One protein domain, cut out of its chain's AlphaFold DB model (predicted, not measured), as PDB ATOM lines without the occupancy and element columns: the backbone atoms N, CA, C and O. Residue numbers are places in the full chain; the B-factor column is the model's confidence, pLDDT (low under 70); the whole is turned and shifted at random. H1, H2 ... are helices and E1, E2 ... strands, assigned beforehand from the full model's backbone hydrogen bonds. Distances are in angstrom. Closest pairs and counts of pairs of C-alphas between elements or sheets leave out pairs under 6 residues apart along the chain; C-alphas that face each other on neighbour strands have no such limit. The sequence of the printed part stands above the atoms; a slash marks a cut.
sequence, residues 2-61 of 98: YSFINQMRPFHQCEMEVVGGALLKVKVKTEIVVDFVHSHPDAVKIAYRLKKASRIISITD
ATOM      1  N   TYR A   2      51.205  19.006 -29.341       69.88
ATOM      2  CA  TYR A   2      50.908  17.801 -30.112       69.88
ATOM      3  C   TYR A   2      49.679  17.096 -29.543       69.88
ATOM      4  O   TYR A   2      49.528  17.063 -28.322       69.88
ATOM      5  N   SER A   3      48.814  16.585 -30.421       75.06
ATOM      6  CA  SER A   3      47.608  15.815 -30.083       75.06
ATOM      7  C   SER A   3      46.831  16.349 -28.858       75.06
ATOM      8  O   SER A   3      46.595  15.651 -27.872       75.06
ATOM      9  N   PHE A   4      46.470  17.631 -28.905       75.38
ATOM     10  CA  PHE A   4      45.790  18.377 -27.848       75.38
ATOM     11  C   PHE A   4      44.521  17.659 -27.368       75.38
ATOM     12  O   PHE A   4      43.656  17.384 -28.187       75.38
ATOM     13  N   ILE A   5      44.432  17.442 -26.046       75.75
ATOM     14  CA  ILE A   5      43.421  16.692 -25.262       75.75
ATOM     15  C   ILE A   5      43.539  15.163 -25.238       75.75
ATOM     16  O   ILE A   5      42.918  14.547 -24.375       75.75
ATOM     17  N   ASN A   6      44.395  14.557 -26.062       74.56
ATOM     18  CA  ASN A   6      44.659  13.116 -25.990       74.56
ATOM     19  C   ASN A   6      45.879  12.851 -25.103       74.56
ATOM     20  O   ASN A   6      46.896  13.529 -25.239       74.56
ATOM     21  N   GLN A   7      45.795  11.859 -24.208       77.62
ATOM     22  CA  GLN A   7      46.897  11.473 -23.303       77.62
ATOM     23  C   GLN A   7      47.472  12.651 -22.487       77.62
ATOM     24  O   GLN A   7      48.642  12.673 -22.103       77.62
ATOM     25  N   MET A   8      46.640  13.659 -22.215       80.50
ATOM     26  CA  MET A   8      46.969  14.792 -21.355       80.50
ATOM     27  C   MET A   8      46.251  14.643 -20.025       80.50
ATOM     28  O   MET A   8      45.174  14.053 -19.944       80.50
ATOM     29  N   ARG A   9      46.835  15.219 -18.974       79.31
ATOM     30  CA  ARG A   9      46.154  15.279 -17.687       79.31
ATOM     31  C   ARG A   9      44.838  16.082 -17.796       79.31
ATOM     32  O   ARG A   9      44.783  17.035 -18.588       79.31
ATOM     33  N   PRO A  10      43.782  15.696 -17.053       76.25
ATOM     34  CA  PRO A  10      42.464  16.309 -17.172       76.25
ATOM     35  C   PRO A  10      42.454  17.799 -16.832       76.25
ATOM     36  O   PRO A  10      43.194  18.277 -15.979       76.25
ATOM     37  N   PHE A  11      41.543  18.530 -17.463       81.31
ATOM     38  CA  PHE A  11      41.274  19.916 -17.104       81.31
ATOM     39  C   PHE A  11      40.538  19.979 -15.760       81.31
ATOM     40  O   PHE A  11      39.412  19.491 -15.652       81.31
ATOM     41  N   HIS A  12      41.144  20.615 -14.758       85.25
ATOM     42  CA  HIS A  12      40.515  20.865 -13.466       85.25
ATOM     43  C   HIS A  12      40.490  22.367 -13.155       85.25
ATOM     44  O   HIS A  12      41.432  23.100 -13.437       85.25
ATOM     45  N   GLN A  13      39.409  22.855 -12.546       80.69
ATOM     46  CA  GLN A  13      39.202  24.294 -12.325       80.69
ATOM     47  C   GLN A  13      40.274  24.950 -11.436       80.69
ATOM     48  O   GLN A  13      40.627  26.107 -11.653       80.69
ATOM     49  N   CYS A  14      40.805  24.211 -10.456       83.00
ATOM     50  CA  CYS A  14      41.877  24.689  -9.577       83.00
ATOM     51  C   CYS A  14      43.270  24.463 -10.179       83.00
ATOM     52  O   CYS A  14      44.231  25.100  -9.760       83.00
ATOM     53  N   GLU A  15      43.376  23.567 -11.162       82.94
ATOM     54  CA  GLU A  15      44.632  23.162 -11.783       82.94
ATOM     55  C   GLU A  15      44.411  23.002 -13.287       82.94
ATOM     56  O   GLU A  15      44.061  21.948 -13.810       82.94
ATOM     57  N   MET A  16      44.595  24.118 -13.990       79.94
ATOM     58  CA  MET A  16      44.375  24.216 -15.434       79.94
ATOM     59  C   MET A  16      45.363  23.370 -16.250       79.94
ATOM     60  O   MET A  16      45.104  23.072 -17.417       79.94
ATOM     61  N   GLU A  17      46.508  23.046 -15.648       85.25
ATOM     62  CA  GLU A  17      47.596  22.243 -16.198       85.25
ATOM     63  C   GLU A  17      47.874  22.509 -17.693       85.25
ATOM     64  O   GLU A  17      47.920  23.649 -18.170       85.25
ATOM     65  N   VAL A  18      48.126  21.441 -18.444       85.50
ATOM     66  CA  VAL A  18      48.569  21.486 -19.828       85.50
ATOM     67  C   VAL A  18      47.431  21.906 -20.758       85.50
ATOM     68  O   VAL A  18      47.640  22.730 -21.652       85.50
ATOM     69  N   VAL A  19      46.221  21.385 -20.526       85.56
ATOM     70  CA  VAL A  19      45.051  21.648 -21.372       85.56
ATOM     71  C   VAL A  19      44.633  23.116 -21.272       85.56
ATOM     72  O   VAL A  19      44.569  23.811 -22.287       85.56
ATOM     73  N   GLY A  20      44.425  23.633 -20.061       85.94
ATOM     74  CA  GLY A  20      44.047  25.027 -19.846       85.94
ATOM     75  C   GLY A  20      45.155  26.003 -20.249       85.94
ATOM     76  O   GLY A  20      44.881  27.023 -20.888       85.94
ATOM     77  N   GLY A  21      46.421  25.659 -19.990       87.62
ATOM     78  CA  GLY A  21      47.565  26.444 -20.459       87.62
ATOM     79  C   GLY A  21      47.624  26.552 -21.986       87.62
ATOM     80  O   GLY A  21      47.828  27.644 -22.528       87.62
ATOM     81  N   ALA A  22      47.404  25.445 -22.698       87.75
ATOM     82  CA  ALA A  22      47.366  25.432 -24.156       87.75
ATOM     83  C   ALA A  22      46.147  26.183 -24.717       87.75
ATOM     84  O   ALA A  22      46.297  26.851 -25.742       87.75
ATOM     85  N   LEU A  23      44.987  26.160 -24.048       88.06
ATOM     86  CA  LEU A  23      43.808  26.944 -24.442       88.06
ATOM     87  C   LEU A  23      44.050  28.455 -24.343       88.06
ATOM     88  O   LEU A  23      43.747  29.185 -25.289       88.06
ATOM     89  N   LEU A  24      44.636  28.920 -23.239       88.50
ATOM     90  CA  LEU A  24      44.764  30.351 -22.943       88.50
ATOM     91  C   LEU A  24      45.986  31.013 -23.599       88.50
ATOM     92  O   LEU A  24      45.950  32.199 -23.933       88.50
ATOM     93  N   LYS A  25      47.083  30.278 -23.827       89.81
ATOM     94  CA  LYS A  25      48.296  30.862 -24.422       89.81
ATOM     95  C   LYS A  25      48.134  31.090 -25.924       89.81
ATOM     96  O   LYS A  25      48.201  30.164 -26.732       89.81
ATOM     97  N   VAL A  26      48.017  32.358 -26.318       84.81
ATOM     98  CA  VAL A  26      47.856  32.790 -27.721       84.81
ATOM     99  C   VAL A  26      49.038  32.388 -28.612       84.81
ATOM    100  O   VAL A  26      48.841  32.069 -29.780       84.81
ATOM    101  N   LYS A  27      50.261  32.354 -28.066       88.38
ATOM    102  CA  LYS A  27      51.480  31.997 -28.816       88.38
ATOM    103  C   LYS A  27      51.614  30.496 -29.114       88.38
ATOM    104  O   LYS A  27      52.489  30.109 -29.878       88.38
ATOM    105  N   VAL A  28      50.769  29.649 -28.523       88.31
ATOM    106  CA  VAL A  28      50.823  28.193 -28.706       88.31
ATOM    107  C   VAL A  28      49.801  27.783 -29.761       88.31
ATOM    108  O   VAL A  28      48.618  28.081 -29.610       88.31
ATOM    109  N   LYS A  29      50.226  27.072 -30.808       90.94
ATOM    110  CA  LYS A  29      49.305  26.345 -31.697       90.94
ATOM    111  C   LYS A  29      49.010  24.956 -31.126       90.94
ATOM    112  O   LYS A  29      49.874  24.364 -30.470       90.94
ATOM    113  N   THR A  30      47.810  24.447 -31.365       90.25
ATOM    114  CA  THR A  30      47.349  23.135 -30.882       90.25
ATOM    115  C   THR A  30      46.989  22.245 -32.057       90.25
ATOM    116  O   THR A  30      46.228  22.667 -32.926       90.25
ATOM    117  N   GLU A  31      47.526  21.034 -32.074       90.56
ATOM    118  CA  GLU A  31      47.125  19.991 -33.012       90.56
ATOM    119  C   GLU A  31      45.931  19.233 -32.454       90.56
ATOM    120  O   GLU A  31      45.937  18.938 -31.267       90.56
ATOM    121  N   ILE A  32      44.918  18.933 -33.259       88.75
ATOM    122  CA  ILE A  32      43.723  18.218 -32.800       88.75
ATOM    123  C   ILE A  32      43.339  17.124 -33.794       88.75
ATOM    124  O   ILE A  32      43.350  17.359 -35.003       88.75
ATOM    125  N   VAL A  33      42.996  15.950 -33.263       89.06
ATOM    126  CA  VAL A  33      42.398  14.840 -34.015       89.06
ATOM    127  C   VAL A  33      40.883  15.019 -33.986       89.06
ATOM    128  O   VAL A  33      40.295  15.182 -32.918       89.06
ATOM    129  N   VAL A  34      40.246  15.050 -35.158       86.56
ATOM    130  CA  VAL A  34      38.811  15.363 -35.311       86.56
ATOM    131  C   VAL A  34      38.051  14.166 -35.888       86.56
ATOM    132  O   VAL A  34      37.298  14.297 -36.847       86.56
ATOM    133  N   ASP A  35      38.282  12.981 -35.329       84.12
ATOM    134  CA  ASP A  35      37.565  11.750 -35.702       84.12
ATOM    135  C   ASP A  35      36.338  11.468 -34.821       84.12
ATOM    136  O   ASP A  35      35.564  10.561 -35.098       84.12
ATOM    137  N   PHE A  36      36.154  12.265 -33.764       82.88
ATOM    138  CA  PHE A  36      35.101  12.130 -32.755       82.88
ATOM    139  C   PHE A  36      35.099  10.819 -31.956       82.88
ATOM    140  O   PHE A  36      34.210  10.614 -31.130       82.88
ATOM    141  N   VAL A  37      36.128   9.990 -32.132       79.00
ATOM    142  CA  VAL A  37      36.416   8.812 -31.307       79.00
ATOM    143  C   VAL A  37      37.369   9.212 -30.185       79.00
ATOM    144  O   VAL A  37      37.115   8.933 -29.016       79.00
ATOM    145  N   HIS A  38      38.420   9.965 -30.517       75.69
ATOM    146  CA  HIS A  38      39.410  10.444 -29.549       75.69
ATOM    147  C   HIS A  38      38.920  11.620 -28.713       75.69
ATOM    148  O   HIS A  38      39.455  11.917 -27.646       75.69
ATOM    149  N   SER A  39      37.948  12.366 -29.223       81.31
ATOM    150  CA  SER A  39      37.546  13.637 -28.639       81.31
ATOM    151  C   SER A  39      36.065  13.875 -28.847       81.31
ATOM    152  O   SER A  39      35.584  13.894 -29.976       81.31
ATOM    153  N   HIS A  40      35.341  14.140 -27.761       88.19
ATOM    154  CA  HIS A  40      33.934  14.512 -27.859       88.19
ATOM    155  C   HIS A  40      33.773  15.758 -28.759       88.19
ATOM    156  O   HIS A  40      34.556  16.707 -28.616       88.19
ATOM    157  N   PRO A  41      32.753  15.831 -29.640       90.00
ATOM    158  CA  PRO A  41      32.557  16.975 -30.535       90.00
ATOM    159  C   PRO A  41      32.560  18.336 -29.825       90.00
ATOM    160  O   PRO A  41      33.051  19.331 -30.361       90.00
ATOM    161  N   ASP A  42      32.057  18.400 -28.589       92.44
ATOM    162  CA  ASP A  42      32.055  19.642 -27.807       92.44
ATOM    163  C   ASP A  42      33.443  20.065 -27.309       92.44
ATOM    164  O   ASP A  42      33.705  21.265 -27.211       92.44
ATOM    165  N   ALA A  43      34.370  19.128 -27.086       88.75
ATOM    166  CA  ALA A  43      35.758  19.461 -26.771       88.75
ATOM    167  C   ALA A  43      36.430  20.168 -27.961       88.75
ATOM    168  O   ALA A  43      37.082  21.204 -27.792       88.75
ATOM    169  N   VAL A  44      36.170  19.686 -29.182       91.19
ATOM    170  CA  VAL A  44      36.630  20.326 -30.425       91.19
ATOM    171  C   VAL A  44      36.027  21.727 -30.567       91.19
ATOM    172  O   VAL A  44      36.742  22.686 -30.869       91.19
ATOM    173  N   LYS A  45      34.726  21.895 -30.281       93.12
ATOM    174  CA  LYS A  45      34.068  23.216 -30.308       93.12
ATOM    175  C   LYS A  45      34.683  24.186 -29.300       93.12
ATOM    176  O   LYS A  45      34.890  25.353 -29.642       93.12
ATOM    177  N   ILE A  46      34.980  23.738 -28.079       92.38
ATOM    178  CA  ILE A  46      35.641  24.556 -27.051       92.38
ATOM    179  C   ILE A  46      37.022  25.001 -27.540       92.38
ATOM    180  O   ILE A  46      37.316  26.201 -27.538       92.38
ATOM    181  N   ALA A  47      37.833  24.060 -28.035       90.94
ATOM    182  CA  ALA A  47      39.152  24.350 -28.586       90.94
ATOM    183  C   ALA A  47      39.061  25.383 -29.718       90.94
ATOM    184  O   ALA A  47      39.762  26.395 -29.696       90.94
ATOM    185  N   TYR A  48      38.133  25.196 -30.659       93.12
ATOM    186  CA  TYR A  48      37.911  26.119 -31.770       93.12
ATOM    187  C   TYR A  48      37.504  27.521 -31.312       93.12
ATOM    188  O   TYR A  48      38.047  28.520 -31.789       93.12
ATOM    189  N   ARG A  49      36.580  27.624 -30.351       93.94
ATOM    190  CA  ARG A  49      36.102  28.918 -29.844       93.94
ATOM    191  C   ARG A  49      37.213  29.727 -29.180       93.94
ATOM    192  O   ARG A  49      37.267  30.940 -29.405       93.94
ATOM    193  N   LEU A  50      38.087  29.067 -28.420       93.19
ATOM    194  CA  LEU A  50      39.173  29.700 -27.666       93.19
ATOM    195  C   LEU A  50      40.415  29.954 -28.531       93.19
ATOM    196  O   LEU A  50      40.955  31.062 -28.554       93.19
ATOM    197  N   LYS A  51      40.855  28.955 -29.302       92.38
ATOM    198  CA  LYS A  51      42.072  29.050 -30.117       92.38
ATOM    199  C   LYS A  51      41.844  29.777 -31.433       92.38
ATOM    200  O   LYS A  51      42.751  30.497 -31.843       92.38
ATOM    201  N   LYS A  52      40.651  29.682 -32.028       93.50
ATOM    202  CA  LYS A  52      40.337  30.076 -33.416       93.50
ATOM    203  C   LYS A  52      41.078  29.226 -34.453       93.50
ATOM    204  O   LYS A  52      42.130  28.655 -34.173       93.50
ATOM    205  N   ALA A  53      40.545  29.206 -35.677       92.44
ATOM    206  CA  ALA A  53      41.083  28.434 -36.798       92.44
ATOM    207  C   ALA A  53      42.586  28.670 -37.038       92.44
ATOM    208  O   ALA A  53      43.339  27.725 -37.229       92.44
ATOM    209  N   SER A  54      43.054  29.919 -36.938       93.69
ATOM    210  CA  SER A  54      44.450  30.297 -37.216       93.69
ATOM    211  C   SER A  54      45.492  29.684 -36.270       93.69
ATOM    212  O   SER A  54      46.695  29.772 -36.531       93.69
ATOM    213  N   ARG A  55      45.058  29.082 -35.154       93.06
ATOM    214  CA  ARG A  55      45.936  28.471 -34.145       93.06
ATOM    215  C   ARG A  55      45.636  26.998 -33.889       93.06
ATOM    216  O   ARG A  55      46.213  26.428 -32.961       93.06
ATOM    217  N   ILE A  56      44.776  26.401 -34.705       93.25
ATOM    218  CA  ILE A  56      44.510  24.968 -34.697       93.25
ATOM    219  C   ILE A  56      45.155  24.351 -35.930       93.25
ATOM    220  O   ILE A  56      45.069  24.897 -37.026       93.25
ATOM    221  N   ILE A  57      45.806  23.213 -35.730       92.69
ATOM    222  CA  ILE A  57      46.325  22.365 -36.795       92.69
ATOM    223  C   ILE A  57      45.510  21.075 -36.731       92.69
ATOM    224  O   ILE A  57      45.512  20.398 -35.708       92.69
ATOM    225  N   SER A  58      44.754  20.758 -37.777       89.75
ATOM    226  CA  SER A  58      44.051  19.473 -37.830       89.75
ATOM    227  C   SER A  58      45.053  18.391 -38.208       89.75
ATOM    228  O   SER A  58      45.770  18.550 -39.198       89.75
ATOM    229  N   ILE A  59      45.108  17.318 -37.429       90.38
ATOM    230  CA  ILE A  59      45.930  16.142 -37.716       90.38
ATOM    231  C   ILE A  59      45.035  14.907 -37.720       90.38
ATOM    232  O   ILE A  59      43.972  14.902 -37.105       90.38
ATOM    233  N   THR A  60      45.451  13.858 -38.423       83.06
ATOM    234  CA  THR A  60      44.745  12.576 -38.342       83.06
ATOM    235  C   THR A  60      45.264  11.723 -37.194       83.06
ATOM    236  O   THR A  60      44.505  10.918 -36.694       83.06
ATOM    237  N   ASP A  61      46.538  11.883 -36.809       82.06
ATOM    238  CA  ASP A  61      47.262  10.955 -35.920       82.06
ATOM    239  C   ASP A  61      47.053   9.488 -36.334       82.06
ATOM    240  O   ASP A  61      46.804   8.597 -35.523       82.06
TER     241      ASP A  61
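What this domain is: This is residues 2 to 61 of the 98 residues of an uncharacterized protein of Psychrobacillus glaciei (UniProt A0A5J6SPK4). A short two-strand parallel sheet, E1 and E2, has one helix, H2, packed over it mainly at E1, with a second, shorter helix, H1, beyond E1 and meeting H2 at a steep angle. Before H1, residues 2 to 16 have no named element; the loop around Cys 14 makes the end of the longest axis away from E2. The printed part has 60 residues with two named helices and two named strands, in the order H1, E1, H2, E2, and under half of the residues, 27, are in named elements. The class is mixed, helices and strands. The whole is compact, with a radius of gyration of the C-alphas of 10.7 A, and spans 30 by 23 by 18 A.

How they stand to each other: After residues 2 to 16 comes H1, residues 17 to 24. A tight link leads to E1, residues 30 to 33; the closest C-alphas of H1 and E1 are those of Ala 22 and Thr 30, 7.1 A apart. A short link leads on to H2, residues 41 to 51. H1 and H2 touch, their closest C-alphas being those of Leu 23 and Leu 50, 6.3 A apart. They run the same way at a steep tilt of 60 degrees. The closest C-alphas of E1 and H2 are those of Ile 32 and Val 44, 7.8 A apart. A tight link leads to E2, residues 56 to 59, which is parallel to E1 at 37 degrees between directions. N 32 and O 57 are 2.9 A apart and N 59 and O 32 are 3.0 A apart, both within hydrogen-bond range. E1, H2 and E2 form a strand-helix-strand unit, two parallel neighbour strands with a helix between them along the chain, and its crossover is right-handed. The closest C-alphas of H2 and E2 are those of Tyr 48 and Ile 56, 7.3 A apart. H1 and E2 are apart. In H1 and H2 every O i to N i+4 pair is within hydrogen-bond range.

Where its parts are: H1 begins at C-alpha 17, at (47.596, 22.243, -16.198), and is 10.9 A long from first to last C-alpha. E1 measures 10.2 A. H2 measures 15.4 A and begins at C-alpha 41, at (32.557, 16.975, -30.535). E2 measures 9.4 A and ends at C-alpha 59, at (45.930, 16.142, -37.716).

The domain as a whole: The two C-alphas farthest apart are those of Cys 14 and Thr 60, at 31.3 A. The first and last printed C-alphas, of Tyr 2 and Asp 61, are 9.7 A apart. The printed part has no cut and no long link between named elements. The mean pLDDT of the printed part is 86.1, and only residue 2 is under 70.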